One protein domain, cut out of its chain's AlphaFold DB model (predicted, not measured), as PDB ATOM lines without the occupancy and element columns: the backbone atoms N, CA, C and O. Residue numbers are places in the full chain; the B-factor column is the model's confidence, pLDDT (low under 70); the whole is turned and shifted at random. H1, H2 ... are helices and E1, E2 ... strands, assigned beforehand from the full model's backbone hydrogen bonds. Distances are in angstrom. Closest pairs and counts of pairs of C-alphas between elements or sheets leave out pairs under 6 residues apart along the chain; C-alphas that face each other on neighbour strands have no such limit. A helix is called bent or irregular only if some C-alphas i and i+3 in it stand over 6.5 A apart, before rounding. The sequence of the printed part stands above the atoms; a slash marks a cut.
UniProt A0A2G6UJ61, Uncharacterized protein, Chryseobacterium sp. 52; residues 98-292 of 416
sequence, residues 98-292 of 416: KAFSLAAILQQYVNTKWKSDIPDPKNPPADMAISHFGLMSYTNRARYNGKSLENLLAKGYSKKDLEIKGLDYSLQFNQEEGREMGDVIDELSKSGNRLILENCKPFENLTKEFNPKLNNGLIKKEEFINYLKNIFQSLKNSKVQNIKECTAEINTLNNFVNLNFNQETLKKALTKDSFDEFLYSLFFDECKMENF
ATOM      1  N   LYS A  98      40.138  10.810 -24.355       95.06
ATOM      2  CA  LYS A  98      41.312  10.797 -23.465       95.06
ATOM      3  C   LYS A  98      42.564  11.318 -24.164       95.06
ATOM      4  O   LYS A  98      43.221  12.214 -23.644       95.06
ATOM      5  N   ALA A  99      42.862  10.821 -25.365       95.50
ATOM      6  CA  ALA A  99      44.005  11.286 -26.147       95.50
ATOM      7  C   ALA A  99      43.894  12.785 -26.472       95.50
ATOM      8  O   ALA A  99      44.869  13.521 -26.358       95.50
ATOM      9  N   PHE A 100      42.691  13.255 -26.809       97.19
ATOM     10  CA  PHE A 100      42.449  14.653 -27.173       97.19
ATOM     11  C   PHE A 100      42.588  15.612 -25.993       97.19
ATOM     12  O   PHE A 100      43.236  16.651 -26.097       97.19
ATOM     13  N   SER A 101      41.989  15.272 -24.859       97.62
ATOM     14  CA  SER A 101      42.091  16.087 -23.649       97.62
ATOM     15  C   SER A 101      43.512  16.075 -23.072       97.62
ATOM     16  O   SER A 101      43.995  17.116 -22.620       97.62
ATOM     17  N   LEU A 102      44.225  14.947 -23.174       97.25
ATOM     18  CA  LEU A 102      45.651  14.860 -22.860       97.25
ATOM     19  C   LEU A 102      46.492  15.755 -23.776       97.25
ATOM     20  O   LEU A 102      47.344  16.496 -23.289       97.25
ATOM     21  N   ALA A 103      46.234  15.720 -25.088       97.31
ATOM     22  CA  ALA A 103      46.909  16.580 -26.058       97.31
ATOM     23  C   ALA A 103      46.724  18.050 -25.691       97.31
ATOM     24  O   ALA A 103      47.693  18.804 -25.656       97.31
ATOM     25  N   ALA A 104      45.492  18.437 -25.354       98.00
ATOM     26  CA  ALA A 104      45.159  19.811 -25.022       98.00
ATOM     27  C   ALA A 104      45.918  20.316 -23.784       98.00
ATOM     28  O   ALA A 104      46.485  21.409 -23.820       98.00
ATOM     29  N   ILE A 105      45.971  19.524 -22.704       97.56
ATOM     30  CA  ILE A 105      46.667  19.934 -21.477       97.56
ATOM     31  C   ILE A 105      48.196  19.908 -21.629       97.56
ATOM     32  O   ILE A 105      48.870  20.820 -21.148       97.56
ATOM     33  N   LEU A 106      48.755  18.924 -22.344       96.00
ATOM     34  CA  LEU A 106      50.194  18.874 -22.622       96.00
ATOM     35  C   LEU A 106      50.624  20.014 -23.557       96.00
ATOM     36  O   LEU A 106      51.660  20.636 -23.325       96.00
ATOM     37  N   GLN A 107      49.819  20.337 -24.574       96.50
ATOM     38  CA  GLN A 107      50.104  21.447 -25.482       96.50
ATOM     39  C   GLN A 107      50.033  22.779 -24.739       96.50
ATOM     40  O   GLN A 107      50.920  23.609 -24.906       96.50
ATOM     41  N   GLN A 108      49.035  22.978 -23.871       96.19
ATOM     42  CA  GLN A 108      48.958  24.187 -23.047       96.19
ATOM     43  C   GLN A 108      50.179  24.327 -22.123       96.19
ATOM     44  O   GLN A 108      50.699  25.437 -21.951       96.19
ATOM     45  N   TYR A 109      50.672  23.216 -21.566       94.50
ATOM     46  CA  TYR A 109      51.890  23.209 -20.758       94.50
ATOM     47  C   TYR A 109      53.111  23.655 -21.575       94.50
ATOM     48  O   TYR A 109      53.836  24.550 -21.134       94.50
ATOM     49  N   VAL A 110      53.295  23.108 -22.783       92.62
ATOM     50  CA  VAL A 110      54.360  23.520 -23.719       92.62
ATOM     51  C   VAL A 110      54.232  24.997 -24.074       92.62
ATOM     52  O   VAL A 110      55.182  25.754 -23.884       92.62
ATOM     53  N   ASN A 111      53.040  25.431 -24.479       93.00
ATOM     54  CA  ASN A 111      52.742  26.821 -24.816       93.00
ATOM     55  C   ASN A 111      53.097  27.790 -23.678       93.00
ATOM     56  O   ASN A 111      53.524  28.914 -23.922       93.00
ATOM     57  N   THR A 112      52.916  27.371 -22.421       90.44
ATOM     58  CA  THR A 112      53.144  28.223 -21.246       90.44
ATOM     59  C   THR A 112      54.590  28.210 -20.766       90.44
ATOM     60  O   THR A 112      55.077  29.232 -20.279       90.44
ATOM     61  N   LYS A 113      55.278  27.071 -20.854       86.19
ATOM     62  CA  LYS A 113      56.663  26.943 -20.383       86.19
ATOM     63  C   LYS A 113      57.678  27.369 -21.444       86.19
ATOM     64  O   LYS A 113      58.721  27.896 -21.074       86.19
ATOM     65  N   TRP A 114      57.372  27.206 -22.730       76.75
ATOM     66  CA  TRP A 114      58.273  27.486 -23.858       76.75
ATOM     67  C   TRP A 114      57.778  28.653 -24.734       76.75
ATOM     68  O   TRP A 114      57.938  28.655 -25.950       76.75
ATOM     69  N   LYS A 115      57.190  29.669 -24.080       64.31
ATOM     70  CA  LYS A 115      56.513  30.847 -24.663       64.31
ATOM     71  C   LYS A 115      57.269  31.612 -25.759       64.31
ATOM     72  O   LYS A 115      56.627  32.398 -26.446       64.31
ATOM     73  N   SER A 116      58.588  31.473 -25.902       66.31
ATOM     74  CA  SER A 116      59.353  32.308 -26.837       66.31
ATOM     75  C   SER A 116      59.226  31.888 -28.301       66.31
ATOM     76  O   SER A 116      59.352  32.749 -29.168       66.31
ATOM     77  N   ASP A 117      58.949  30.610 -28.579       81.19
ATOM     78  CA  ASP A 117      59.197  30.056 -29.920       81.19
ATOM     79  C   ASP A 117      57.916  29.670 -30.677       81.19
ATOM     80  O   ASP A 117      57.985  29.356 -31.862       81.19
ATOM     81  N   ILE A 118      56.745  29.718 -30.025       90.25
ATOM     82  CA  ILE A 118      55.451  29.370 -30.631       90.25
ATOM     83  C   ILE A 118      54.683  30.661 -30.968       90.25
ATOM     84  O   ILE A 118      54.145  31.291 -30.055       90.25
ATOM     85  N   PRO A 119      54.583  31.059 -32.254       89.31
ATOM     86  CA  PRO A 119      53.982  32.341 -32.640       89.31
ATOM     87  C   PRO A 119      52.481  32.431 -32.352       89.31
ATOM     88  O   PRO A 119      51.976  33.498 -32.014       89.31
ATOM     89  N   ASP A 120      51.771  31.308 -32.492       94.50
ATOM     90  CA  ASP A 120      50.346  31.183 -32.197       94.50
ATOM     91  C   ASP A 120      50.116  29.949 -31.310       94.50
ATOM     92  O   ASP A 120      49.989  28.834 -31.817       94.50
ATOM     93  N   PRO A 121      50.050  30.112 -29.978       94.00
ATOM     94  CA  PRO A 121      49.770  29.011 -29.060       94.00
ATOM     95  C   PRO A 121      48.427  28.312 -29.308       94.00
ATOM     96  O   PRO A 121      48.259  27.146 -28.945       94.00
ATOM     97  N   LYS A 122      47.458  29.004 -29.922       95.50
ATOM     98  CA  LYS A 122      46.164  28.412 -30.272       95.50
ATOM     99  C   LYS A 122      46.312  27.481 -31.475       95.50
ATOM    100  O   LYS A 122      45.709  26.411 -31.486       95.50
ATOM    101  N   ASN A 123      47.138  27.850 -32.452       95.69
ATOM    102  CA  ASN A 123      47.414  27.051 -33.647       95.69
ATOM    103  C   ASN A 123      48.927  26.848 -33.831       95.69
ATOM    104  O   ASN A 123      49.513  27.413 -34.758       95.69
ATOM    105  N   PRO A 124      49.574  26.052 -32.959       94.94
ATOM    106  CA  PRO A 124      51.005  25.818 -33.066       94.94
ATOM    107  C   PRO A 124      51.340  25.184 -34.428       94.94
ATOM    108  O   PRO A 124      50.548  24.378 -34.935       94.94
ATOM    109  N   PRO A 125      52.505  25.511 -35.022       94.62
ATOM    110  CA  PRO A 125      53.011  24.820 -36.205       94.62
ATOM    111  C   PRO A 125      52.994  23.298 -36.024       94.62
ATOM    112  O   PRO A 125      53.187  22.798 -34.917       94.62
ATOM    113  N   ALA A 126      52.763  22.537 -37.096       95.00
ATOM    114  CA  ALA A 126      52.586  21.083 -36.998       95.00
ATOM    115  C   ALA A 126      53.816  20.352 -36.418       95.00
ATOM    116  O   ALA A 126      53.677  19.299 -35.803       95.00
ATOM    117  N   ASP A 127      55.013  20.910 -36.597       93.94
ATOM    118  CA  ASP A 127      56.291  20.444 -36.044       93.94
ATOM    119  C   ASP A 127      56.560  20.916 -34.604       93.94
ATOM    120  O   ASP A 127      57.611  20.623 -34.044       93.94
ATOM    121  N   MET A 128      55.602  21.612 -33.991       93.75
ATOM    122  CA  MET A 128      55.576  21.997 -32.574       93.75
ATOM    123  C   MET A 128      54.289  21.543 -31.866       93.75
ATOM    124  O   MET A 128      54.190  21.603 -30.639       93.75
ATOM    125  N   ALA A 129      53.285  21.113 -32.633       95.56
ATOM    126  CA  ALA A 129      51.996  20.665 -32.140       95.56
ATOM    127  C   ALA A 129      52.056  19.192 -31.725       95.56
ATOM    128  O   ALA A 129      52.473  18.330 -32.498       95.56
ATOM    129  N   ILE A 130      51.582  18.881 -30.523       95.88
ATOM    130  CA  ILE A 130      51.441  17.504 -30.049       95.88
ATOM    131  C   ILE A 130      50.377  16.790 -30.874       95.88
ATOM    132  O   ILE A 130      49.256  17.290 -31.035       95.88
ATOM    133  N   SER A 131      50.707  15.589 -31.352       96.44
ATOM    134  CA  SER A 131      49.749  14.824 -32.128       96.44
ATOM    135  C   SER A 131      48.651  14.240 -31.252       96.44
ATOM    136  O   SER A 131      48.903  13.417 -30.370       96.44
ATOM    137  N   HIS A 132      47.406  14.605 -31.556       95.00
ATOM    138  CA  HIS A 132      46.236  13.992 -30.922       95.00
ATOM    139  C   HIS A 132      46.129  12.518 -31.328       95.00
ATOM    140  O   HIS A 132      45.754  11.673 -30.518       95.00
ATOM    141  N   PHE A 133      46.507  12.213 -32.576       94.81
ATOM    142  CA  PHE A 133      46.545  10.851 -33.086       94.81
ATOM    143  C   PHE A 133      47.664  10.041 -32.437       94.81
ATOM    144  O   PHE A 133      47.431   8.931 -31.972       94.81
ATOM    145  N   GLY A 134      48.860  10.627 -32.344       94.69
ATOM    146  CA  GLY A 134      49.994  10.010 -31.667       94.69
ATOM    147  C   GLY A 134      49.703   9.697 -30.201       94.69
ATOM    148  O   GLY A 134      50.063   8.629 -29.727       94.69
ATOM    149  N   LEU A 135      48.982  10.564 -29.480       94.69
ATOM    150  CA  LEU A 135      48.627  10.298 -28.082       94.69
ATOM    151  C   LEU A 135      47.686   9.107 -27.884       94.69
ATOM    152  O   LEU A 135      47.701   8.517 -26.801       94.69
ATOM    153  N   MET A 136      46.949   8.691 -28.919       92.94
ATOM    154  CA  MET A 136      46.157   7.464 -28.848       92.94
ATOM    155  C   MET A 136      47.036   6.240 -28.586       92.94
ATOM    156  O   MET A 136      46.592   5.332 -27.900       92.94
ATOM    157  N   SER A 137      48.296   6.202 -29.036       89.44
ATOM    158  CA  SER A 137      49.179   5.064 -28.735       89.44
ATOM    159  C   SER A 137      49.561   4.963 -27.253       89.44
ATOM    160  O   SER A 137      50.006   3.910 -26.800       89.44
ATOM    161  N   TYR A 138      49.406   6.046 -26.485       89.06
ATOM    162  CA  TYR A 138      49.713   6.085 -25.055       89.06
ATOM    163  C   TYR A 138      48.485   5.742 -24.216       89.06
ATOM    164  O   TYR A 138      48.601   4.998 -23.238       89.06
ATOM    165  N   THR A 139      47.318   6.263 -24.603       89.50
ATOM    166  CA  THR A 139      46.044   6.015 -23.915       89.50
ATOM    167  C   THR A 139      45.494   4.623 -24.210       89.50
ATOM    168  O   THR A 139      44.973   3.978 -23.295       89.50
ATOM    169  N   ASN A 140      45.711   4.124 -25.434       85.19
ATOM    170  CA  ASN A 140      45.256   2.805 -25.871       85.19
ATOM    171  C   ASN A 140      46.173   1.653 -25.476       85.19
ATOM    172  O   ASN A 140      45.840   0.481 -25.676       85.19
ATOM    173  N   ARG A 141      47.364   1.954 -24.959       76.75
ATOM    174  CA  ARG A 141      48.305   0.910 -24.574       76.75
ATOM    175  C   ARG A 141      47.630   0.015 -23.547       76.75
ATOM    176  O   ARG A 141      47.308   0.484 -22.455       76.75
ATOM    177  N   ALA A 142      47.415  -1.252 -23.897       61.22
ATOM    178  CA  ALA A 142      46.806  -2.202 -22.982       61.22
ATOM    179  C   ALA A 142      47.553  -2.132 -21.642       61.22
ATOM    180  O   ALA A 142      48.788  -2.222 -21.603       61.22
ATOM    181  N   ARG A 143      46.822  -1.974 -20.525       57.31
ATOM    182  CA  ARG A 143      47.378  -2.379 -19.227       57.31
ATOM    183  C   ARG A 143      47.861  -3.797 -19.459       57.31
ATOM    184  O   ARG A 143      47.061  -4.596 -19.925       57.31
ATOM    185  N   TYR A 144      49.132  -4.094 -19.211       49.44
ATOM    186  CA  TYR A 144      49.695  -5.423 -19.448       49.44
ATOM    187  C   TYR A 144      48.861  -6.460 -18.655       49.44
ATOM    188  O   TYR A 144      49.051  -6.668 -17.460       49.44
ATOM    189  N   ASN A 145      47.829  -6.993 -19.316       41.41
ATOM    190  CA  ASN A 145      46.714  -7.820 -18.848       41.41
ATOM    191  C   ASN A 145      46.342  -7.766 -17.357       41.41
ATOM    192  O   ASN A 145      46.279  -8.828 -16.734       41.41
ATOM    193  N   GLY A 146      46.116  -6.579 -16.773       44.31
ATOM    194  CA  GLY A 146      45.599  -6.433 -15.395       44.31
ATOM    195  C   GLY A 146      46.390  -7.190 -14.315       44.31
ATOM    196  O   GLY A 146      45.935  -7.370 -13.189       44.31
ATOM    197  N   LYS A 147      47.581  -7.674 -14.656       45.44
ATOM    198  CA  LYS A 147      48.488  -8.374 -13.772       45.44
ATOM    199  C   LYS A 147      49.482  -7.310 -13.395       45.44
ATOM    200  O   LYS A 147      50.162  -6.788 -14.277       45.44
ATOM    201  N   SER A 148      49.550  -6.976 -12.104       51.44
ATOM    202  CA  SER A 148      50.672  -6.176 -11.625       51.44
ATOM    203  C   SER A 148      51.947  -6.798 -12.194       51.44
ATOM    204  O   SER A 148      52.017  -8.013 -12.413       51.44
ATOM    205  N   LEU A 149      52.940  -5.972 -12.502       55.38
ATOM    206  CA  LEU A 149      54.253  -6.439 -12.936       55.38
ATOM    207  C   LEU A 149      54.726  -7.638 -12.082       55.38
ATOM    208  O   LEU A 149      55.296  -8.589 -12.607       55.38
ATOM    209  N   GLU A 150      54.368  -7.655 -10.795       56.47
ATOM    210  CA  GLU A 150      54.604  -8.753  -9.854       56.47
ATOM    211  C   GLU A 150      53.939 -10.077 -10.259       56.47
ATOM    212  O   GLU A 150      54.578 -11.112 -10.141       56.47
ATOM    213  N   ASN A 151      52.717 -10.093 -10.796       56.50
ATOM    214  CA  ASN A 151      52.047 -11.311 -11.280       56.50
ATOM    215  C   ASN A 151      52.709 -11.913 -12.534       56.50
ATOM    216  O   ASN A 151      52.598 -13.118 -12.775       56.50
ATOM    217  N   LEU A 152      53.366 -11.098 -13.362       58.34
ATOM    218  CA  LEU A 152      54.127 -11.572 -14.527       58.34
ATOM    219  C   LEU A 152      55.516 -12.049 -14.107       58.34
ATOM    220  O   LEU A 152      55.942 -13.126 -14.522       58.34
ATOM    221  N   LEU A 153      56.168 -11.310 -13.208       66.19
ATOM    222  CA  LEU A 153      57.410 -11.739 -12.567       66.19
ATOM    223  C   LEU A 153      57.207 -13.057 -11.793       66.19
ATOM    224  O   LEU A 153      58.020 -13.970 -11.913       66.19
ATOM    225  N   ALA A 154      56.076 -13.224 -11.097       73.69
ATOM    226  CA  ALA A 154      55.705 -14.453 -10.388       73.69
ATOM    227  C   ALA A 154      55.453 -15.651 -11.320       73.69
ATOM    228  O   ALA A 154      55.547 -16.797 -10.890       73.69
ATOM    229  N   LYS A 155      55.165 -15.410 -12.606       68.88
ATOM    230  CA  LYS A 155      55.049 -16.451 -13.642       68.88
ATOM    231  C   LYS A 155      56.384 -16.780 -14.321       68.88
ATOM    232  O   LYS A 155      56.390 -17.530 -15.292       68.88
ATOM    233  N   GLY A 156      57.495 -16.238 -13.822       77.12
ATOM    234  CA  GLY A 156      58.841 -16.543 -14.303       77.12
ATOM    235  C   GLY A 156      59.275 -15.760 -15.542       77.12
ATOM    236  O   GLY A 156      60.331 -16.058 -16.093       77.12
ATOM    237  N   TYR A 157      58.506 -14.756 -15.978       67.38
ATOM    238  CA  TYR A 157      58.989 -13.823 -16.996       67.38
ATOM    239  C   TYR A 157      60.110 -12.980 -16.392       67.38
ATOM    240  O   TYR A 157      59.932 -12.394 -15.321       67.38
ATOM    241  N   SER A 158      61.266 -12.896 -17.055       69.50
ATOM    242  CA  SER A 158      62.319 -12.019 -16.555       69.50
ATOM    243  C   SER A 158      61.929 -10.558 -16.787       69.50
ATOM    244  O   SER A 158      61.281 -10.214 -17.778       69.50
ATOM    245  N   LYS A 159      62.360  -9.664 -15.891       62.59
ATOM    246  CA  LYS A 159      62.208  -8.214 -16.080       62.59
ATOM    247  C   LYS A 159      62.780  -7.767 -17.432       62.59
ATOM    248  O   LYS A 159      62.188  -6.928 -18.093       62.59
ATOM    249  N   LYS A 160      63.862  -8.416 -17.876       61.72
ATOM    250  CA  LYS A 160      64.494  -8.191 -19.175       61.72
ATOM    251  C   LYS A 160      63.607  -8.640 -20.346       61.72
ATOM    252  O   LYS A 160      63.597  -7.964 -21.359       61.72
ATOM    253  N   ASP A 161      62.816  -9.707 -20.216       57.22
ATOM    254  CA  ASP A 161      61.853 -10.130 -21.252       57.22
ATOM    255  C   ASP A 161      60.653  -9.182 -21.341       57.22
ATOM    256  O   ASP A 161      60.139  -8.933 -22.429       57.22
ATOM    257  N   LEU A 162      60.229  -8.632 -20.201       58.31
ATOM    258  CA  LEU A 162      59.168  -7.625 -20.119       58.31
ATOM    259  C   LEU A 162      59.646  -6.232 -20.561       58.31
ATOM    260  O   LEU A 162      58.838  -5.453 -21.051       58.31
ATOM    261  N   GLU A 163      60.940  -5.932 -20.424       54.53
ATOM    262  CA  GLU A 163      61.594  -4.730 -20.957       54.53
ATOM    263  C   GLU A 163      61.921  -4.865 -22.457       54.53
ATOM    264  O   GLU A 163      61.773  -3.898 -23.192       54.53
ATOM    265  N   ILE A 164      62.304  -6.055 -22.947       48.84
ATOM    266  CA  ILE A 164      62.626  -6.312 -24.369       48.84
ATOM    267  C   ILE A 164      61.364  -6.470 -25.231       48.84
ATOM    268  O   ILE A 164      61.367  -6.054 -26.385       48.84
ATOM    269  N   LYS A 165      60.268  -7.008 -24.680       52.25
ATOM    270  CA  LYS A 165      58.911  -6.905 -25.262       52.25
ATOM    271  C   LYS A 165      58.177  -5.638 -24.787       52.25
ATOM    272  O   LYS A 165      56.960  -5.517 -24.911       52.25
ATOM    273  N   GLY A 166      58.906  -4.747 -24.118       48.34
ATOM    274  CA  GLY A 166      58.382  -3.638 -23.341       48.34
ATOM    275  C   GLY A 166      58.123  -2.429 -24.213       48.34
ATOM    276  O   GLY A 166      59.053  -1.884 -24.793       48.34
ATOM    277  N   LEU A 167      56.859  -2.000 -24.218       54.53
ATOM    278  CA  LEU A 167      56.277  -0.968 -25.089       54.53
ATOM    279  C   LEU A 167      55.816  -1.520 -26.444       54.53
ATOM    280  O   LEU A 167      56.056  -0.894 -27.471       54.53
ATOM    281  N   ASP A 168      55.083  -2.641 -26.459       60.81
ATOM    282  CA  ASP A 168      54.140  -2.864 -27.560       60.81
ATOM    283  C   ASP A 168      53.084  -1.763 -27.486       60.81
ATOM    284  O   ASP A 168      52.119  -1.808 -26.718       60.81
ATOM    285  N   TYR A 169      53.357  -0.690 -28.218       69.12
ATOM    286  CA  TYR A 169      52.369   0.318 -28.498       69.12
ATOM    287  C   TYR A 169      51.297  -0.333 -29.367       69.12
ATOM    288  O   TYR A 169      51.571  -0.865 -30.443       69.12
ATOM    289  N   SER A 170      50.069  -0.287 -28.874       78.19
ATOM    290  CA  SER A 170      48.880  -0.718 -29.587       78.19
ATOM    291  C   SER A 170      48.082   0.511 -29.998       78.19
ATOM    292  O   SER A 170      48.012   1.500 -29.264       78.19
ATOM    293  N   LEU A 171      47.445   0.448 -31.163       84.50
ATOM    294  CA  LEU A 171      46.421   1.407 -31.548       84.50
ATOM    295  C   LEU A 171      45.095   0.667 -31.708       84.50
ATOM    296  O   LEU A 171      44.945  -0.124 -32.632       84.50
ATOM    297  N   GLN A 172      44.136   0.952 -30.829       82.69
ATOM    298  CA  GLN A 172      42.779   0.417 -30.902       82.69
ATOM    299  C   GLN A 172      41.785   1.535 -31.210       82.69
ATOM    300  O   GLN A 172      41.781   2.591 -30.575       82.69
ATOM    301  N   PHE A 173      40.910   1.307 -32.185       81.44
ATOM    302  CA  PHE A 173      39.762   2.184 -32.398       81.44
ATOM    303  C   PHE A 173      38.623   1.745 -31.480       81.44
ATOM    304  O   PHE A 173      38.258   0.573 -31.489       81.44
ATOM    305  N   ASN A 174      38.038   2.693 -30.740       72.31
ATOM    306  CA  ASN A 174      36.934   2.462 -29.797       72.31
ATOM    307  C   ASN A 174      37.278   1.496 -28.647       72.31
ATOM    308  O   ASN A 174      36.517   0.577 -28.359       72.31
ATOM    309  N   GLN A 175      38.428   1.681 -28.005       73.81
ATOM    310  CA  GLN A 175      38.825   0.852 -26.869       73.81
ATOM    311  C   GLN A 175      37.862   1.008 -25.683       73.81
ATOM    312  O   GLN A 175      37.592   2.122 -25.237       73.81
ATOM    313  N   GLU A 176      37.375  -0.121 -25.163       68.12
ATOM    314  CA  GLU A 176      36.494  -0.160 -23.986       68.12
ATOM    315  C   GLU A 176      37.288   0.004 -22.677       68.12
ATOM    316  O   GLU A 176      36.828   0.648 -21.735       68.12
ATOM    317  N   GLU A 177      38.524  -0.508 -22.632       71.69
ATOM    318  CA  GLU A 177      39.387  -0.500 -21.446       71.69
ATOM    319  C   GLU A 177      40.693   0.267 -21.695       71.69
ATOM    320  O   GLU A 177      41.713  -0.314 -22.055       71.69
ATOM    321  N   GLY A 178      40.683   1.588 -21.520       71.12
ATOM    322  CA  GLY A 178      41.899   2.409 -21.606       71.12
ATOM    323  C   GLY A 178      42.660   2.498 -20.278       71.12
ATOM    324  O   GLY A 178      42.115   2.224 -19.206       71.12
ATOM    325  N   ARG A 179      43.908   2.974 -20.321       83.25
ATOM    326  CA  ARG A 179      44.658   3.304 -19.096       83.25
ATOM    327  C   ARG A 179      44.001   4.447 -18.323       83.25
ATOM    328  O   ARG A 179      43.256   5.266 -18.877       83.25
ATOM    329  N   GLU A 180      44.299   4.507 -17.030       88.50
ATOM    330  CA  GLU A 180      43.978   5.678 -16.224       88.50
ATOM    331  C   GLU A 180      44.874   6.844 -16.639       88.50
ATOM    332  O   GLU A 180      46.077   6.688 -16.856       88.50
ATOM    333  N   MET A 181      44.283   8.032 -16.760       92.88
ATOM    334  CA  MET A 181      44.998   9.218 -17.234       92.88
ATOM    335  C   MET A 181      46.156   9.621 -16.317       92.88
ATOM    336  O   MET A 181      47.174  10.106 -16.808       92.88
ATOM    337  N   GLY A 182      46.031   9.371 -15.009       91.62
ATOM    338  CA  GLY A 182      47.121   9.558 -14.051       91.62
ATOM    339  C   GLY A 182      48.346   8.708 -14.398       91.62
ATOM    340  O   GLY A 182      49.444   9.252 -14.494       91.62
ATOM    341  N   ASP A 183      48.148   7.416 -14.690       88.56
ATOM    342  CA  ASP A 183      49.222   6.487 -15.073       88.56
ATOM    343  C   ASP A 183      49.924   6.927 -16.364       88.56
ATOM    344  O   ASP A 183      51.146   6.836 -16.480       88.56
ATOM    345  N   VAL A 184      49.149   7.387 -17.355       91.06
ATOM    346  CA  VAL A 184      49.691   7.852 -18.642       91.06
ATOM    347  C   VAL A 184      50.560   9.093 -18.438       91.06
ATOM    348  O   VAL A 184      51.670   9.151 -18.961       91.06
ATOM    349  N   ILE A 185      50.088  10.070 -17.659       92.75
ATOM    350  CA  ILE A 185      50.831  11.308 -17.389       92.75
ATOM    351  C   ILE A 185      52.079  11.023 -16.544       92.75
ATOM    352  O   ILE A 185      53.144  11.567 -16.832       92.75
ATOM    353  N   ASP A 186      51.978  10.163 -15.529       89.12
ATOM    354  CA  ASP A 186      53.113   9.781 -14.689       89.12
ATOM    355  C   ASP A 186      54.210   9.076 -15.506       89.12
ATOM    356  O   ASP A 186      55.382   9.442 -15.411       89.12
ATOM    357  N   GLU A 187      53.848   8.146 -16.395       86.56
ATOM    358  CA  GLU A 187      54.807   7.531 -17.318       86.56
ATOM    359  C   GLU A 187      55.433   8.560 -18.264       86.56
ATOM    360  O   GLU A 187      56.660   8.602 -18.413       86.56
ATOM    361  N   LEU A 188      54.603   9.414 -18.873       88.81
ATOM    362  CA  LEU A 188      55.067  10.488 -19.744       88.81
ATOM    363  C   LEU A 188      55.971  11.483 -19.020       88.81
ATOM    364  O   LEU A 188      56.724  12.157 -19.706       88.81
ATOM    365  N   SER A 189      55.910  11.588 -17.689       87.69
ATOM    366  CA  SER A 189      56.789  12.458 -16.898       87.69
ATOM    367  C   SER A 189      58.156  11.844 -16.570       87.69
ATOM    368  O   SER A 189      59.117  12.579 -16.330       87.69
ATOM    369  N   LYS A 190      58.247  10.505 -16.536       81.50
ATOM    370  CA  LYS A 190      59.431   9.749 -16.087       81.50
ATOM    371  C   LYS A 190      60.325   9.261 -17.231       81.50
ATOM    372  O   LYS A 190      61.525   9.092 -17.028       81.50
ATOM    373  N   SER A 191      59.768   8.999 -18.412       61.66
ATOM    374  CA  SER A 191      60.373   8.085 -19.406       61.66
ATOM    375  C   SER A 191      61.249   8.750 -20.481       61.66
ATOM    376  O   SER A 191      61.370   8.225 -21.585       61.66
ATOM    377  N   GLY A 192      61.833   9.923 -20.223       61.75
ATOM    378  CA  GLY A 192      62.518  10.706 -21.271       61.75
ATOM    379  C   GLY A 192      61.555  11.348 -22.280       61.75
ATOM    380  O   GLY A 192      61.990  11.850 -23.311       61.75
ATOM    381  N   ASN A 193      60.261  11.325 -21.943       71.50
ATOM    382  CA  ASN A 193      59.159  12.126 -22.455       71.50
ATOM    383  C   ASN A 193      59.200  12.290 -23.971       71.50
ATOM    384  O   ASN A 193      59.340  13.399 -24.445       71.50
ATOM    385  N   ARG A 194      59.125  11.225 -24.769       87.88
ATOM    386  CA  ARG A 194      59.072  11.401 -26.227       87.88
ATOM    387  C   ARG A 194      57.630  11.354 -26.703       87.88
ATOM    388  O   ARG A 194      56.917  10.437 -26.305       87.88
ATOM    389  N   LEU A 195      57.206  12.319 -27.517       93.00
ATOM    390  CA  LEU A 195      55.866  12.394 -28.111       93.00
ATOM    391  C   LEU A 195      55.951  12.455 -29.635       93.00
ATOM    392  O   LEU A 195      56.919  12.962 -30.198       93.00
ATOM    393  N   ILE A 196      54.914  11.965 -30.306       94.81
ATOM    394  CA  ILE A 196      54.738  12.158 -31.747       94.81
ATOM    395  C   ILE A 196      54.115  13.539 -31.969       94.81
ATOM    396  O   ILE A 196      53.134  13.896 -31.310       94.81
ATOM    397  N   LEU A 197      54.678  14.308 -32.899       95.81
ATOM    398  CA  LEU A 197      54.149  15.612 -33.292       95.81
ATOM    399  C   LEU A 197      53.203  15.500 -34.491       95.81
ATOM    400  O   LEU A 197      53.215  14.518 -35.238       95.81
ATOM    401  N   GLU A 198      52.346  16.503 -34.645       96.25
ATOM    402  CA  GLU A 198      51.250  16.504 -35.615       96.25
ATOM    403  C   GLU A 198      51.754  16.457 -37.064       96.25
ATOM    404  O   GLU A 198      51.086  15.886 -37.920       96.25
ATOM    405  N   ASN A 199      52.953  16.978 -37.348       95.75
ATOM    406  CA  ASN A 199      53.570  16.921 -38.676       95.75
ATOM    407  C   ASN A 199      53.851  15.497 -39.180       95.75
ATOM    408  O   ASN A 199      53.946  15.321 -40.393       95.75
ATOM    409  N   CYS A 200      53.974  14.492 -38.304       95.81
ATOM    410  CA  CYS A 200      54.216  13.126 -38.761       95.81
ATOM    411  C   CYS A 200      52.981  12.536 -39.459       95.81
ATOM    412  O   CYS A 200      53.057  12.065 -40.594       95.81
ATOM    413  N   LYS A 201      51.831  12.568 -38.773       95.06
ATOM    414  CA  LYS A 201      50.541  12.072 -39.272       95.06
ATOM    415  C   LYS A 201      49.421  13.001 -38.804       95.06
ATOM    416  O   LYS A 201      48.776  12.699 -37.798       95.06
ATOM    417  N   PRO A 202      49.171  14.112 -39.522       95.12
ATOM    418  CA  PRO A 202      48.137  15.058 -39.131       95.12
ATOM    419  C   PRO A 202      46.779  14.361 -39.014       95.12
ATOM    420  O   PRO A 202      46.307  13.739 -39.969       95.12
ATOM    421  N   PHE A 203      46.128  14.470 -37.860       94.56
ATOM    422  CA  PHE A 203      44.866  13.784 -37.589       94.56
ATOM    423  C   PHE A 203      43.740  14.252 -38.523       94.56
ATOM    424  O   PHE A 203      42.843  13.491 -38.893       94.56
ATOM    425  N   GLU A 204      43.796  15.507 -38.962       93.00
ATOM    426  CA  GLU A 204      42.855  16.048 -39.941       93.00
ATOM    427  C   GLU A 204      42.970  15.344 -41.302       93.00
ATOM    428  O   GLU A 204      41.955  15.048 -41.929       93.00
ATOM    429  N   ASN A 205      44.180  14.962 -41.725       94.31
ATOM    430  CA  ASN A 205      44.376  14.213 -42.970       94.31
ATOM    431  C   ASN A 205      43.793  12.797 -42.914       94.31
ATOM    432  O   ASN A 205      43.436  12.245 -43.957       94.31
ATOM    433  N   LEU A 206      43.697  12.230 -41.709       91.75
ATOM    434  CA  LEU A 206      43.060  10.945 -41.458       91.75
ATOM    435  C   LEU A 206      41.536  11.059 -41.437       91.75
ATOM    436  O   LEU A 206      40.852  10.175 -41.935       91.75
ATOM    437  N   THR A 207      40.995  12.129 -40.856       91.38
ATOM    438  CA  THR A 207      39.564  12.187 -40.523       91.38
ATOM    439  C   THR A 207      38.714  13.084 -41.406       91.38
ATOM    440  O   THR A 207      37.488  12.962 -41.356       91.38
ATOM    441  N   LYS A 208      39.307  13.946 -42.242       91.31
ATOM    442  CA  LYS A 208      38.552  14.861 -43.116       91.31
ATOM    443  C   LYS A 208      37.514  14.135 -43.981       91.31
ATOM    444  O   LYS A 208      36.391  14.615 -44.109       91.31
ATOM    445  N   GLU A 209      37.852  12.947 -44.489       88.56
ATOM    446  CA  GLU A 209      36.984  12.131 -45.352       88.56
ATOM    447  C   GLU A 209      35.905  11.359 -44.572       88.56
ATOM    448  O   GLU A 209      34.947  10.859 -45.164       88.56
ATOM    449  N   PHE A 210      36.037  11.272 -43.244       90.25
ATOM    450  CA  PHE A 210      35.142  10.526 -42.351       90.25
ATOM    451  C   PHE A 210      34.153  11.421 -41.600       90.25
ATOM    452  O   PHE A 210      33.412  10.951 -40.735       90.25
ATOM    453  N   ASN A 211      34.124  12.718 -41.913       85.62
ATOM    454  CA  ASN A 211      33.228  13.662 -41.265       85.62
ATOM    455  C   ASN A 211      31.753  13.244 -41.482       85.62
ATOM    456  O   ASN A 211      31.320  13.165 -42.631       85.62
ATOM    457  N   PRO A 212      30.952  13.029 -40.418       82.31
ATOM    458  CA  PRO A 212      29.543  12.629 -40.531       82.31
ATOM    459  C   PRO A 212      28.665  13.607 -41.309       82.31
ATOM    460  O   PRO A 212      27.590  13.237 -41.771       82.31
ATOM    461  N   LYS A 213      29.095  14.866 -41.422       81.81
ATOM    462  CA  LYS A 213      28.400  15.881 -42.217       81.81
ATOM    463  C   LYS A 213      28.561  15.677 -43.717       81.81
ATOM    464  O   LYS A 213      27.767  16.213 -44.484       81.81
ATOM    465  N   LEU A 214      29.601  14.962 -44.135       82.31
ATOM    466  CA  LEU A 214      29.770  14.557 -45.519       82.31
ATOM    467  C   LEU A 214      28.910  13.317 -45.762       82.31
ATOM    468  O   LEU A 214      28.864  12.411 -44.927       82.31
ATOM    469  N   ASN A 215      28.249  13.266 -46.921       79.56
ATOM    470  CA  ASN A 215      27.468  12.100 -47.324       79.56
ATOM    471  C   ASN A 215      28.345  10.841 -47.209       79.56
ATOM    472  O   ASN A 215      29.362  10.727 -47.894       79.56
ATOM    473  N   ASN A 216      27.940   9.910 -46.341       87.69
ATOM    474  CA  ASN A 216      28.586   8.615 -46.099       87.69
ATOM    475  C   ASN A 216      29.914   8.637 -45.312       87.69
ATOM    476  O   ASN A 216      30.630   7.640 -45.345       87.69
ATOM    477  N   GLY A 217      30.244   9.699 -44.562       89.88
ATOM    478  CA  GLY A 217      31.492   9.748 -43.774       89.88
ATOM    479  C   GLY A 217      31.683   8.559 -42.814       89.88
ATOM    480  O   GLY A 217      32.762   7.969 -42.759       89.88
ATOM    481  N   LEU A 218      30.619   8.137 -42.116       90.38
ATOM    482  CA  LEU A 218      30.660   6.967 -41.223       90.38
ATOM    483  C   LEU A 218      30.842   5.642 -41.979       90.38
ATOM    484  O   LEU A 218      31.601   4.792 -41.527       90.38
ATOM    485  N   ILE A 219      30.205   5.495 -43.144       92.81
ATOM    486  CA  ILE A 219      30.332   4.299 -43.989       92.81
ATOM    487  C   ILE A 219      31.765   4.194 -44.518       92.81
ATOM    488  O   ILE A 219      32.396   3.153 -44.366       92.81
ATOM    489  N   LYS A 220      32.331   5.292 -45.037       93.56
ATOM    490  CA  LYS A 220      33.731   5.342 -45.490       93.56
ATOM    491  C   LYS A 220      34.715   4.966 -44.380       93.56
ATOM    492  O   LYS A 220      35.709   4.292 -44.639       93.56
ATOM    493  N   LYS A 221      34.441   5.390 -43.140       93.38
ATOM    494  CA  LYS A 221      35.243   5.013 -41.968       93.38
ATOM    495  C   LYS A 221      35.223   3.500 -41.743       93.38
ATOM    496  O   LYS A 221      36.269   2.896 -41.518       93.38
ATOM    497  N   GLU A 222      34.042   2.889 -41.790       93.56
ATOM    498  CA  GLU A 222      33.883   1.440 -41.640       93.56
ATOM    499  C   GLU A 222      34.549   0.677 -42.789       93.56
ATOM    500  O   GLU A 222      35.267  -0.290 -42.539       93.56
ATOM    501  N   GLU A 223      34.390   1.142 -44.031       95.81
ATOM    502  CA  GLU A 223      35.070   0.596 -45.210       95.81
ATOM    503  C   GLU A 223      36.592   0.635 -45.050       95.81
ATOM    504  O   GLU A 223      37.251  -0.381 -45.267       95.81
ATOM    505  N   PHE A 224      37.149   1.761 -44.595       96.38
ATOM    506  CA  PHE A 224      38.581   1.907 -44.339       96.38
ATOM    507  C   PHE A 224      39.082   0.930 -43.264       96.38
ATOM    508  O   PHE A 224      40.075   0.230 -43.473       96.38
ATOM    509  N   ILE A 225      38.382   0.824 -42.129       95.31
ATOM    510  CA  ILE A 225      38.757  -0.098 -41.042       95.31
ATOM    511  C   ILE A 225      38.658  -1.559 -41.504       95.31
ATOM    512  O   ILE A 225      39.553  -2.360 -41.226       95.31
ATOM    513  N   ASN A 226      37.594  -1.917 -42.222       96.75
ATOM    514  CA  ASN A 226      37.421  -3.261 -42.768       96.75
ATOM    515  C   ASN A 226      38.504  -3.583 -43.800       96.75
ATOM    516  O   ASN A 226      39.042  -4.689 -43.809       96.75
ATOM    517  N   TYR A 227      38.885  -2.607 -44.622       98.12
ATOM    518  CA  TYR A 227      39.965  -2.751 -45.584       98.12
ATOM    519  C   TYR A 227      41.317  -3.013 -44.906       98.12
ATOM    520  O   TYR A 227      42.017  -3.955 -45.280       98.12
ATOM    521  N   LEU A 228      41.643  -2.261 -43.848       97.69
ATOM    522  CA  LEU A 228      42.836  -2.492 -43.028       97.69
ATOM    523  C   LEU A 228      42.861  -3.908 -42.432       97.69
ATOM    524  O   LEU A 228      43.881  -4.593 -42.517       97.69
ATOM    525  N   LYS A 229      41.735  -4.373 -41.869       97.38
ATOM    526  CA  LYS A 229      41.609  -5.739 -41.328       97.38
ATOM    527  C   LYS A 229      41.844  -6.797 -42.404       97.38
ATOM    528  O   LYS A 229      42.587  -7.748 -42.168       97.38
ATOM    529  N   ASN A 230      41.254  -6.615 -43.585       98.25
ATOM    530  CA  ASN A 230      41.385  -7.549 -44.701       98.25
ATOM    531  C   ASN A 230      42.829  -7.627 -45.213       98.25
ATOM    532  O   ASN A 230      43.337  -8.727 -45.436       98.25
ATOM    533  N   ILE A 231      43.511  -6.486 -45.364       98.25
ATOM    534  CA  ILE A 231      44.931  -6.454 -45.737       98.25
ATOM    535  C   ILE A 231      45.770  -7.198 -44.697       98.25
ATOM    536  O   ILE A 231      46.542  -8.080 -45.065       98.25
ATOM    537  N   PHE A 232      45.587  -6.893 -43.409       97.88
ATOM    538  CA  PHE A 232      46.334  -7.556 -42.343       97.88
ATOM    539  C   PHE A 232      46.122  -9.073 -42.366       97.88
ATOM    540  O   PHE A 232      47.083  -9.830 -42.424       97.88
ATOM    541  N   GLN A 233      44.874  -9.540 -42.402       97.44
ATOM    542  CA  GLN A 233      44.571 -10.974 -42.384       97.44
ATOM    543  C   GLN A 233      45.084 -11.719 -43.622       97.44
ATOM    544  O   GLN A 233      45.548 -12.850 -43.503       97.44
ATOM    545  N   SER A 234      44.996 -11.105 -44.803       97.62
ATOM    546  CA  SER A 234      45.350 -11.770 -46.064       97.62
ATOM    547  C   SER A 234      46.839 -11.712 -46.399       97.62
ATOM    548  O   SER A 234      47.334 -12.610 -47.082       97.62
ATOM    549  N   LEU A 235      47.550 -10.673 -45.951       97.56
ATOM    550  CA  LEU A 235      48.941 -10.419 -46.338       97.56
ATOM    551  C   LEU A 235      49.950 -10.574 -45.194       97.56
ATOM    552  O   LEU A 235      51.152 -10.540 -45.466       97.56
ATOM    553  N   LYS A 236      49.503 -10.743 -43.939       97.44
ATOM    554  CA  LYS A 236      50.405 -10.890 -42.789       97.44
ATOM    555  C   LYS A 236      51.404 -12.024 -43.005       97.44
ATOM    556  O   LYS A 236      51.044 -13.153 -43.345       97.44
ATOM    557  N   ASN A 237      52.670 -11.739 -42.716       97.50
ATOM    558  CA  ASN A 237      53.736 -12.732 -42.693       97.50
ATOM    559  C   ASN A 237      54.807 -12.335 -41.683       97.50
ATOM    560  O   ASN A 237      55.179 -11.173 -41.616       97.50
ATOM    561  N   SER A 238      55.385 -13.291 -40.958       94.25
ATOM    562  CA  SER A 238      56.403 -12.995 -39.941       94.25
ATOM    563  C   SER A 238      57.708 -12.401 -40.492       94.25
ATOM    564  O   SER A 238      58.528 -11.918 -39.714       94.25
ATOM    565  N   LYS A 239      57.941 -12.441 -41.813       96.12
ATOM    566  CA  LYS A 239      59.153 -11.903 -42.448       96.12
ATOM    567  C   LYS A 239      58.816 -10.970 -43.609       96.12
ATOM    568  O   LYS A 239      58.113 -11.370 -44.534       96.12
ATOM    569  N   VAL A 240      59.424  -9.779 -43.612       96.25
ATOM    570  CA  VAL A 240      59.242  -8.741 -44.648       96.25
ATOM    571  C   VAL A 240      59.478  -9.283 -46.060       96.25
ATOM    572  O   VAL A 240      58.684  -9.014 -46.957       96.25
ATOM    573  N   GLN A 241      60.525 -10.094 -46.266       96.75
ATOM    574  CA  GLN A 241      60.867 -10.633 -47.591       96.75
ATOM    575  C   GLN A 241      59.818 -11.584 -48.188       96.75
ATOM    576  O   GLN A 241      59.840 -11.835 -49.387       96.75
ATOM    577  N   ASN A 242      58.915 -12.121 -47.365       97.19
ATOM    578  CA  ASN A 242      57.858 -13.024 -47.816       97.19
ATOM    579  C   ASN A 242      56.567 -12.278 -48.177       97.19
ATOM    580  O   ASN A 242      55.624 -12.891 -48.676       97.19
ATOM    581  N   ILE A 243      56.493 -10.976 -47.896       96.38
ATOM    582  CA  ILE A 243      55.340 -10.149 -48.231       96.38
ATOM    583  C   ILE A 243      55.529  -9.659 -49.666       96.38
ATOM    584  O   ILE A 243      56.550  -9.060 -50.009       96.38
ATOM    585  N   LYS A 244      54.541  -9.943 -50.517       96.06
ATOM    586  CA  LYS A 244      54.522  -9.521 -51.925       96.06
ATOM    587  C   LYS A 244      54.502  -7.991 -52.062       96.06
ATOM    588  O   LYS A 244      54.329  -7.264 -51.086       96.06
ATOM    589  N   GLU A 245      54.662  -7.486 -53.283       97.19
ATOM    590  CA  GLU A 245      54.428  -6.062 -53.540       97.19
ATOM    591  C   GLU A 245      52.970  -5.666 -53.244       97.19
ATOM    592  O   GLU A 245      52.051  -6.418 -53.570       97.19
ATOM    593  N   CYS A 246      52.772  -4.500 -52.617       97.31
ATOM    594  CA  CYS A 246      51.494  -4.038 -52.059       97.31
ATOM    595  C   CYS A 246      51.031  -2.724 -52.712       97.31
ATOM    596  O   CYS A 246      50.375  -1.890 -52.087       97.31
ATOM    597  N   THR A 247      51.409  -2.495 -53.975       98.00
ATOM    598  CA  THR A 247      51.133  -1.242 -54.694       98.00
ATOM    599  C   THR A 247      49.635  -0.939 -54.775       98.00
ATOM    600  O   THR A 247      49.225   0.207 -54.602       98.00
ATOM    601  N   ALA A 248      48.805  -1.958 -55.019       98.19
ATOM    602  CA  ALA A 248      47.354  -1.795 -55.097       98.19
ATOM    603  C   ALA A 248      46.757  -1.421 -53.732       98.19
ATOM    604  O   ALA A 248      45.890  -0.546 -53.644       98.19
ATOM    605  N   GLU A 249      47.258  -2.046 -52.667       98.38
ATOM    606  CA  GLU A 249      46.846  -1.796 -51.295       98.38
ATOM    607  C   GLU A 249      47.193  -0.375 -50.854       98.38
ATOM    608  O   GLU A 249      46.342   0.336 -50.326       98.38
ATOM    609  N   ILE A 250      48.404   0.085 -51.163       98.25
ATOM    610  CA  ILE A 250      48.858   1.450 -50.868       98.25
ATOM    611  C   ILE A 250      48.033   2.491 -51.608       98.25
ATOM    612  O   ILE A 250      47.592   3.461 -50.995       98.25
ATOM    613  N   ASN A 251      47.793   2.290 -52.907       97.88
ATOM    614  CA  ASN A 251      46.965   3.205 -53.688       97.88
ATOM    615  C   ASN A 251      45.563   3.314 -53.081       97.88
ATOM    616  O   ASN A 251      45.027   4.409 -52.948       97.88
ATOM    617  N   THR A 252      44.993   2.189 -52.650       97.81
ATOM    618  CA  THR A 252      43.673   2.176 -52.011       97.81
ATOM    619  C   THR A 252      43.692   2.884 -50.654       97.81
ATOM    620  O   THR A 252      42.826   3.716 -50.398       97.81
ATOM    621  N   LEU A 253      44.692   2.630 -49.802       97.44
ATOM    622  CA  LEU A 253      44.833   3.315 -48.510       97.44
ATOM    623  C   LEU A 253      44.990   4.835 -48.674       97.44
ATOM    624  O   LEU A 253      44.333   5.594 -47.963       97.44
ATOM    625  N   ASN A 254      45.806   5.279 -49.631       96.56
ATOM    626  CA  ASN A 254      46.008   6.700 -49.924       96.56
ATOM    627  C   ASN A 254      44.780   7.361 -50.577       96.56
ATOM    628  O   ASN A 254      44.601   8.571 -50.459       96.56
ATOM    629  N   ASN A 255      43.906   6.580 -51.220       96.00
ATOM    630  CA  ASN A 255      42.608   7.063 -51.694       96.00
ATOM    631  C   ASN A 255      41.595   7.235 -50.550       96.00
ATOM    632  O   ASN A 255      40.710   8.081 -50.653       96.00
ATOM    633  N   PHE A 256      41.707   6.450 -49.469       95.62
ATOM    634  CA  PHE A 256      40.874   6.629 -48.276       95.62
ATOM    635  C   PHE A 256      41.295   7.851 -47.458       95.62
ATOM    636  O   PHE A 256      40.437   8.613 -47.019       95.62
ATOM    637  N   VAL A 257      42.600   8.015 -47.217       95.25
ATOM    638  CA  VAL A 257      43.143   9.055 -46.329       95.25
ATOM    639  C   VAL A 257      44.450   9.629 -46.867       95.25
ATOM    640  O   VAL A 257      45.257   8.932 -47.475       95.25
ATOM    641  N   ASN A 258      44.714  10.904 -46.580       94.56
ATOM    642  CA  ASN A 258      45.889  11.610 -47.100       94.56
ATOM    643  C   ASN A 258      47.114  11.470 -46.172       94.56
ATOM    644  O   ASN A 258      47.634  12.466 -45.667       94.56
ATOM    645  N   LEU A 259      47.531  10.232 -45.888       93.19
ATOM    646  CA  LEU A 259      48.644   9.932 -44.968       93.19
ATOM    647  C   LEU A 259      49.927   9.445 -45.659       93.19
ATOM    648  O   LEU A 259      50.910   9.174 -44.966       93.19
ATOM    649  N   ASN A 260      49.931   9.374 -46.996       95.00
ATOM    650  CA  ASN A 260      51.085   9.012 -47.827       95.00
ATOM    651  C   ASN A 260      51.743   7.684 -47.416       95.00
ATOM    652  O   ASN A 260      52.955   7.611 -47.216       95.00
ATOM    653  N   PHE A 261      50.949   6.621 -47.277       96.44
ATOM    654  CA  PHE A 261      51.475   5.281 -47.028       96.44
ATOM    655  C   PHE A 261      52.432   4.851 -48.141       96.44
ATOM    656  O   PHE A 261      52.221   5.172 -49.315       96.44
ATOM    657  N   ASN A 262      53.460   4.092 -47.765       97.19
ATOM    658  CA  ASN A 262      54.477   3.582 -48.675       97.19
ATOM    659  C   ASN A 262      54.721   2.076 -48.469       97.19
ATOM    660  O   ASN A 262      54.238   1.457 -47.516       97.19
ATOM    661  N   GLN A 263      55.468   1.495 -49.407       97.75
ATOM    662  CA  GLN A 263      55.705   0.057 -49.516       97.75
ATOM    663  C   GLN A 263      56.510  -0.512 -48.352       97.75
ATOM    664  O   GLN A 263      56.214  -1.611 -47.881       97.75
ATOM    665  N   GLU A 264      57.498   0.236 -47.874       97.50
ATOM    666  CA  GLU A 264      58.345  -0.172 -46.759       97.50
ATOM    667  C   GLU A 264      57.536  -0.227 -45.458       97.50
ATOM    668  O   GLU A 264      57.508  -1.267 -44.792       97.50
ATOM    669  N   THR A 265      56.802   0.845 -45.149       97.12
ATOM    670  CA  THR A 265      56.000   0.964 -43.925       97.12
ATOM    671  C   THR A 265      54.891  -0.087 -43.875       97.12
ATOM    672  O   THR A 265      54.748  -0.773 -42.862       97.12
ATOM    673  N   LEU A 266      54.148  -0.303 -44.970       98.00
ATOM    674  CA  LEU A 266      53.083  -1.314 -44.996       98.00
ATOM    675  C   LEU A 266      53.632  -2.738 -44.830       98.00
ATOM    676  O   LEU A 266      53.091  -3.515 -44.044       98.00
ATOM    677  N   LYS A 267      54.722  -3.090 -45.526       97.94
ATOM    678  CA  LYS A 267      55.348  -4.413 -45.380       97.94
ATOM    679  C   LYS A 267      55.857  -4.651 -43.964       97.94
ATOM    680  O   LYS A 267      55.681  -5.745 -43.439       97.94
ATOM    681  N   LYS A 268      56.467  -3.640 -43.340       97.06
ATOM    682  CA  LYS A 268      56.920  -3.718 -41.948       97.06
ATOM    683  C   LYS A 268      55.744  -3.903 -40.985       97.06
ATOM    684  O   LYS A 268      55.804  -4.767 -40.116       97.06
ATOM    685  N   ALA A 269      54.654  -3.163 -41.173       97.44
ATOM    686  CA  ALA A 269      53.449  -3.312 -40.361       97.44
ATOM    687  C   ALA A 269      52.831  -4.711 -40.493       97.44
ATOM    688  O   ALA A 269      52.405  -5.313 -39.511       97.44
ATOM    689  N   LEU A 270      52.824  -5.274 -41.701       98.06
ATOM    690  CA  LEU A 270      52.307  -6.616 -41.982       98.06
ATOM    691  C   LEU A 270      53.117  -7.755 -41.331       98.06
ATOM    692  O   LEU A 270      52.672  -8.903 -41.378       98.06
ATOM    693  N   THR A 271      54.262  -7.470 -40.694       96.81
ATOM    694  CA  THR A 271      54.986  -8.468 -39.888       96.81
ATOM    695  C   THR A 271      54.548  -8.551 -38.437       96.81
ATOM    696  O   THR A 271      55.108  -9.351 -37.691       96.81
ATOM    697  N   LYS A 272      53.605  -7.710 -38.010       95.12
ATOM    698  CA  LYS A 272      53.164  -7.640 -36.617       95.12
ATOM    699  C   LYS A 272      52.235  -8.782 -36.236       95.12
ATOM    700  O   LYS A 272      51.535  -9.350 -37.080       95.12
ATOM    701  N   ASP A 273      52.234  -9.130 -34.953       93.25
ATOM    702  CA  ASP A 273      51.538 -10.318 -34.477       93.25
ATOM    703  C   ASP A 273      50.053 -10.055 -34.223       93.25
ATOM    704  O   ASP A 273      49.223 -10.936 -34.474       93.25
ATOM    705  N   SER A 274      49.696  -8.830 -33.851       92.56
ATOM    706  CA  SER A 274      48.312  -8.399 -33.644       92.56
ATOM    707  C   SER A 274      47.886  -7.293 -34.615       92.56
ATOM    708  O   SER A 274      48.714  -6.604 -35.216       92.56
ATOM    709  N   PHE A 275      46.569  -7.125 -34.783       93.44
ATOM    710  CA  PHE A 275      46.027  -6.040 -35.606       93.44
ATOM    711  C   PHE A 275      46.373  -4.666 -35.014       93.44
ATOM    712  O   PHE A 275      46.670  -3.741 -35.760       93.44
ATOM    713  N   ASP A 276      46.415  -4.544 -33.689       91.50
ATOM    714  CA  ASP A 276      46.686  -3.268 -33.026       91.50
ATOM    715  C   ASP A 276      48.160  -2.854 -33.147       91.50
ATOM    716  O   ASP A 276      48.450  -1.673 -33.345       91.50
ATOM    717  N   GLU A 277      49.090  -3.815 -33.086       91.62
ATOM    718  CA  GLU A 277      50.503  -3.588 -33.419       91.62
ATOM    719  C   GLU A 277      50.679  -3.248 -34.904       91.62
ATOM    720  O   GLU A 277      51.490  -2.384 -35.244       91.62
ATOM    721  N   PHE A 278      49.927  -3.911 -35.796       95.88
ATOM    722  CA  PHE A 278      49.904  -3.580 -37.224       95.88
ATOM    723  C   PHE A 278      49.471  -2.130 -37.434       95.88
ATOM    724  O   PHE A 278      50.155  -1.399 -38.144       95.88
ATOM    725  N   LEU A 279      48.385  -1.691 -36.790       95.62
ATOM    726  CA  LEU A 279      47.919  -0.311 -36.885       95.62
ATOM    727  C   LEU A 279      48.972   0.663 -36.356       95.62
ATOM    728  O   LEU A 279      49.322   1.611 -37.055       95.62
ATOM    729  N   TYR A 280      49.522   0.415 -35.164       94.25
ATOM    730  CA  TYR A 280      50.568   1.272 -34.614       94.25
ATOM    731  C   TYR A 280      51.762   1.392 -35.570       94.25
ATOM    732  O   TYR A 280      52.189   2.501 -35.886       94.25
ATOM    733  N   SER A 281      52.253   0.265 -36.090       95.31
ATOM    734  CA  SER A 281      53.389   0.238 -37.013       95.31
ATOM    735  C   SER A 281      53.078   0.947 -38.330       95.31
ATOM    736  O   SER A 281      53.882   1.742 -38.806       95.31
ATOM    737  N   LEU A 282      51.880   0.735 -38.881       96.88
ATOM    738  CA  LEU A 282      51.441   1.364 -40.122       96.88
ATOM    739  C   LEU A 282      51.371   2.892 -40.008       96.88
ATOM    740  O   LEU A 282      51.703   3.594 -40.963       96.88
ATOM    741  N   PHE A 283      50.916   3.411 -38.865       96.31
ATOM    742  CA  PHE A 283      50.748   4.849 -38.678       96.31
ATOM    743  C   PHE A 283      52.001   5.538 -38.136       96.31
ATOM    744  O   PHE A 283      52.276   6.662 -38.547       96.31
ATOM    745  N   PHE A 284      52.763   4.905 -37.244       94.94
ATOM    746  CA  PHE A 284      53.715   5.625 -36.393       94.94
ATOM    747  C   PHE A 284      55.162   5.131 -36.435       94.94
ATOM    748  O   PHE A 284      56.024   5.815 -35.890       94.94
ATOM    749  N   ASP A 285      55.486   4.008 -37.088       92.81
ATOM    750  CA  ASP A 285      56.865   3.483 -37.066       92.81
ATOM    751  C   ASP A 285      57.898   4.413 -37.717       92.81
ATOM    752  O   ASP A 285      59.076   4.369 -37.360       92.81
ATOM    753  N   GLU A 286      57.474   5.223 -38.685       94.75
ATOM    754  CA  GLU A 286      58.315   6.229 -39.342       94.75
ATOM    755  C   GLU A 286      58.300   7.584 -38.618       94.75
ATOM    756  O   GLU A 286      59.058   8.488 -38.972       94.75
ATOM    757  N   CYS A 287      57.467   7.739 -37.583       94.69
ATOM    758  CA  CYS A 287      57.406   8.975 -36.822       94.69
ATOM    759  C   CYS A 287      58.625   9.132 -35.925       94.69
ATOM    760  O   CYS A 287      58.907   8.319 -35.040       94.69
ATOM    761  N   LYS A 288      59.303  10.268 -36.075       93.25
ATOM    762  CA  LYS A 288      60.263  10.718 -35.078       93.25
ATOM    763  C   LYS A 288      59.499  11.134 -33.824       93.25
ATOM    764  O   LYS A 288      58.671  12.038 -33.862       93.25
ATOM    765  N   MET A 289      59.796  10.479 -32.706       90.94
ATOM    766  CA  MET A 289      59.322  10.949 -31.410       90.94
ATOM    767  C   MET A 289      60.243  12.066 -30.912       90.94
ATOM    768  O   MET A 289      61.461  11.871 -30.819       90.94
ATOM    769  N   GLU A 290      59.676  13.215 -30.585       90.69
ATOM    770  CA  GLU A 290      60.402  14.395 -30.123       90.69
ATOM    771  C   GLU A 290      60.421  14.466 -28.603       90.69
ATOM    772  O   GLU A 290      59.460  14.070 -27.945       90.69
ATOM    773  N   ASN A 291      61.521  14.975 -28.048       88.25
ATOM    774  CA  ASN A 291      61.644  15.170 -26.610       88.25
ATOM    775  C   ASN A 291      60.671  16.264 -26.154       88.25
ATOM    776  O   ASN A 291      60.787  17.433 -26.510       88.25
ATOM    777  N   PHE A 292      59.730  15.866 -25.326       86.19
ATOM    778  CA  PHE A 292      58.822  16.692 -24.566       86.19
ATOM    779  C   PHE A 292      59.514  17.148 -23.269       86.19
ATOM    780  O   PHE A 292      60.347  16.417 -22.719       86.19
TER     781      PHE A 292
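AT A GLANCE: This is residues 98 to 292 of the 416 residues of an uncharacterized protein of Chryseobacterium sp. 52 (UniProt A0A2G6UJ61). Two groups of helices sit next to each other, joined near the middle, and a third, small part sticks out as an arm with the short helices H3 and H4. The first group is H1, H2 and H5 with the tiny two-strand sheet E1 and E2; the second is H6 to H10, where H7 and H8 lie side by side and H9 and H10 are set crosswise to some of their neighbours. H2 and H10, nearest the middle, come close where the groups meet, and E2, near the last printed residue, reaches back from the second group to pair with E1. The printed part has 195 residues with ten named helices and two named strands, in the order H1 H2 H3 H4 H5 E1 H6 H7 H8 H9 H10 E2, and the class is mostly helix, the sheet antiparallel with order E1 - E2. The whole is compact, with a radius of gyration of the C-alphas of 18.1 A, and its C-alphas span 51 by 46 by 30 A.

IN THESE COORDINATES: H1, residues 98 to 113, begins at C-alpha 98 (41.312, 10.797, -23.465) and is 22.5 A long. H2 is residues 132 to 139, H3 residues 149 to 153 and H4 residues 159 to 164. H5, residues 181 to 190, is 14.5 A long, and E1 is residues 194 to 196. H6, residues 203 to 210, is irregular: C-alphas 206 and 209 are 7.3 A apart. H7, residues 217 to 235, is the longest helix, 26.8 A from C-alpha 217 (31.492, 9.748, -43.774) to C-alpha 235. H8, residues 247 to 256, is 14.4 A long, H9 is residues 263 to 269, and H10, residues 275 to 284, is 14.0 A long. E2, residues 289 to 291, ends at C-alpha 291 (61.644, 15.170, -26.610).

HOW THE PARTS SIT: H1 touches H2 with residues 98 to 103 alone, the closest C-alphas being those of Ala 99 and Leu 135, 5.1 A apart, at a steep tilt of 69 degrees, only just short of perpendicular. H2 and H5 only just touch, with 3 pairs of C-alphas within 8 A, the closest those of Tyr 138 and Val 184, 6.7 A apart. The closest C-alphas of H2 and E1 are those of Gly 134 and Ile 196, 5.2 A apart. E1 and E2 are antiparallel neighbours at 134 degrees; N 195 and O 290 are 2.9 A apart, and N 290 and O 195 2.8 A, both within hydrogen-bond range. H2 and H10 are close but not clearly touching, with the C-alphas of Ser 137 and Tyr 280 closest at 7.1 A. H7 is the hub and touches H6, H8 and H10. H7 and H8 form a helical hairpin at a shallow tilt of 20 degrees, opposite ways, the C-alphas of Phe 224 and Phe 256 closest at 6.6 A. H7 touches H6 with residues 217 to 221 alone, the C-alphas of Phe 210 and Gly 217 closest at 4.0 A. H7 and H10 only just touch, with 3 pairs of C-alphas within 8 A, the closest those of Phe 232 and Phe 275 at 6.9 A. H9 and H10 are a helical hairpin at a steep tilt of 42 degrees, the C-alphas of Ala 269 and Phe 278 closest at 4.7 A. H3 and H4 are close but not clearly touching. Every O i to N i+4 pair is within hydrogen-bond range in H1, H3, H4, H5, H7, H8, H9 and H10; H2 has 1 of 4, with 3 of 5 O i to N i+3 pairs, and H6 has 2 of 4.

THE WHOLE: The C-alphas of Gly 156 and Asn 215 are the two farthest apart, 53.8 A. The printed part has no cut. The links H1 to H2, H4 to H5 and H7 to H8 are long. The mean pLDDT of the printed part is 86.9, and 31 residues are under 70, among them residues 142 to 153 and 157 to 169.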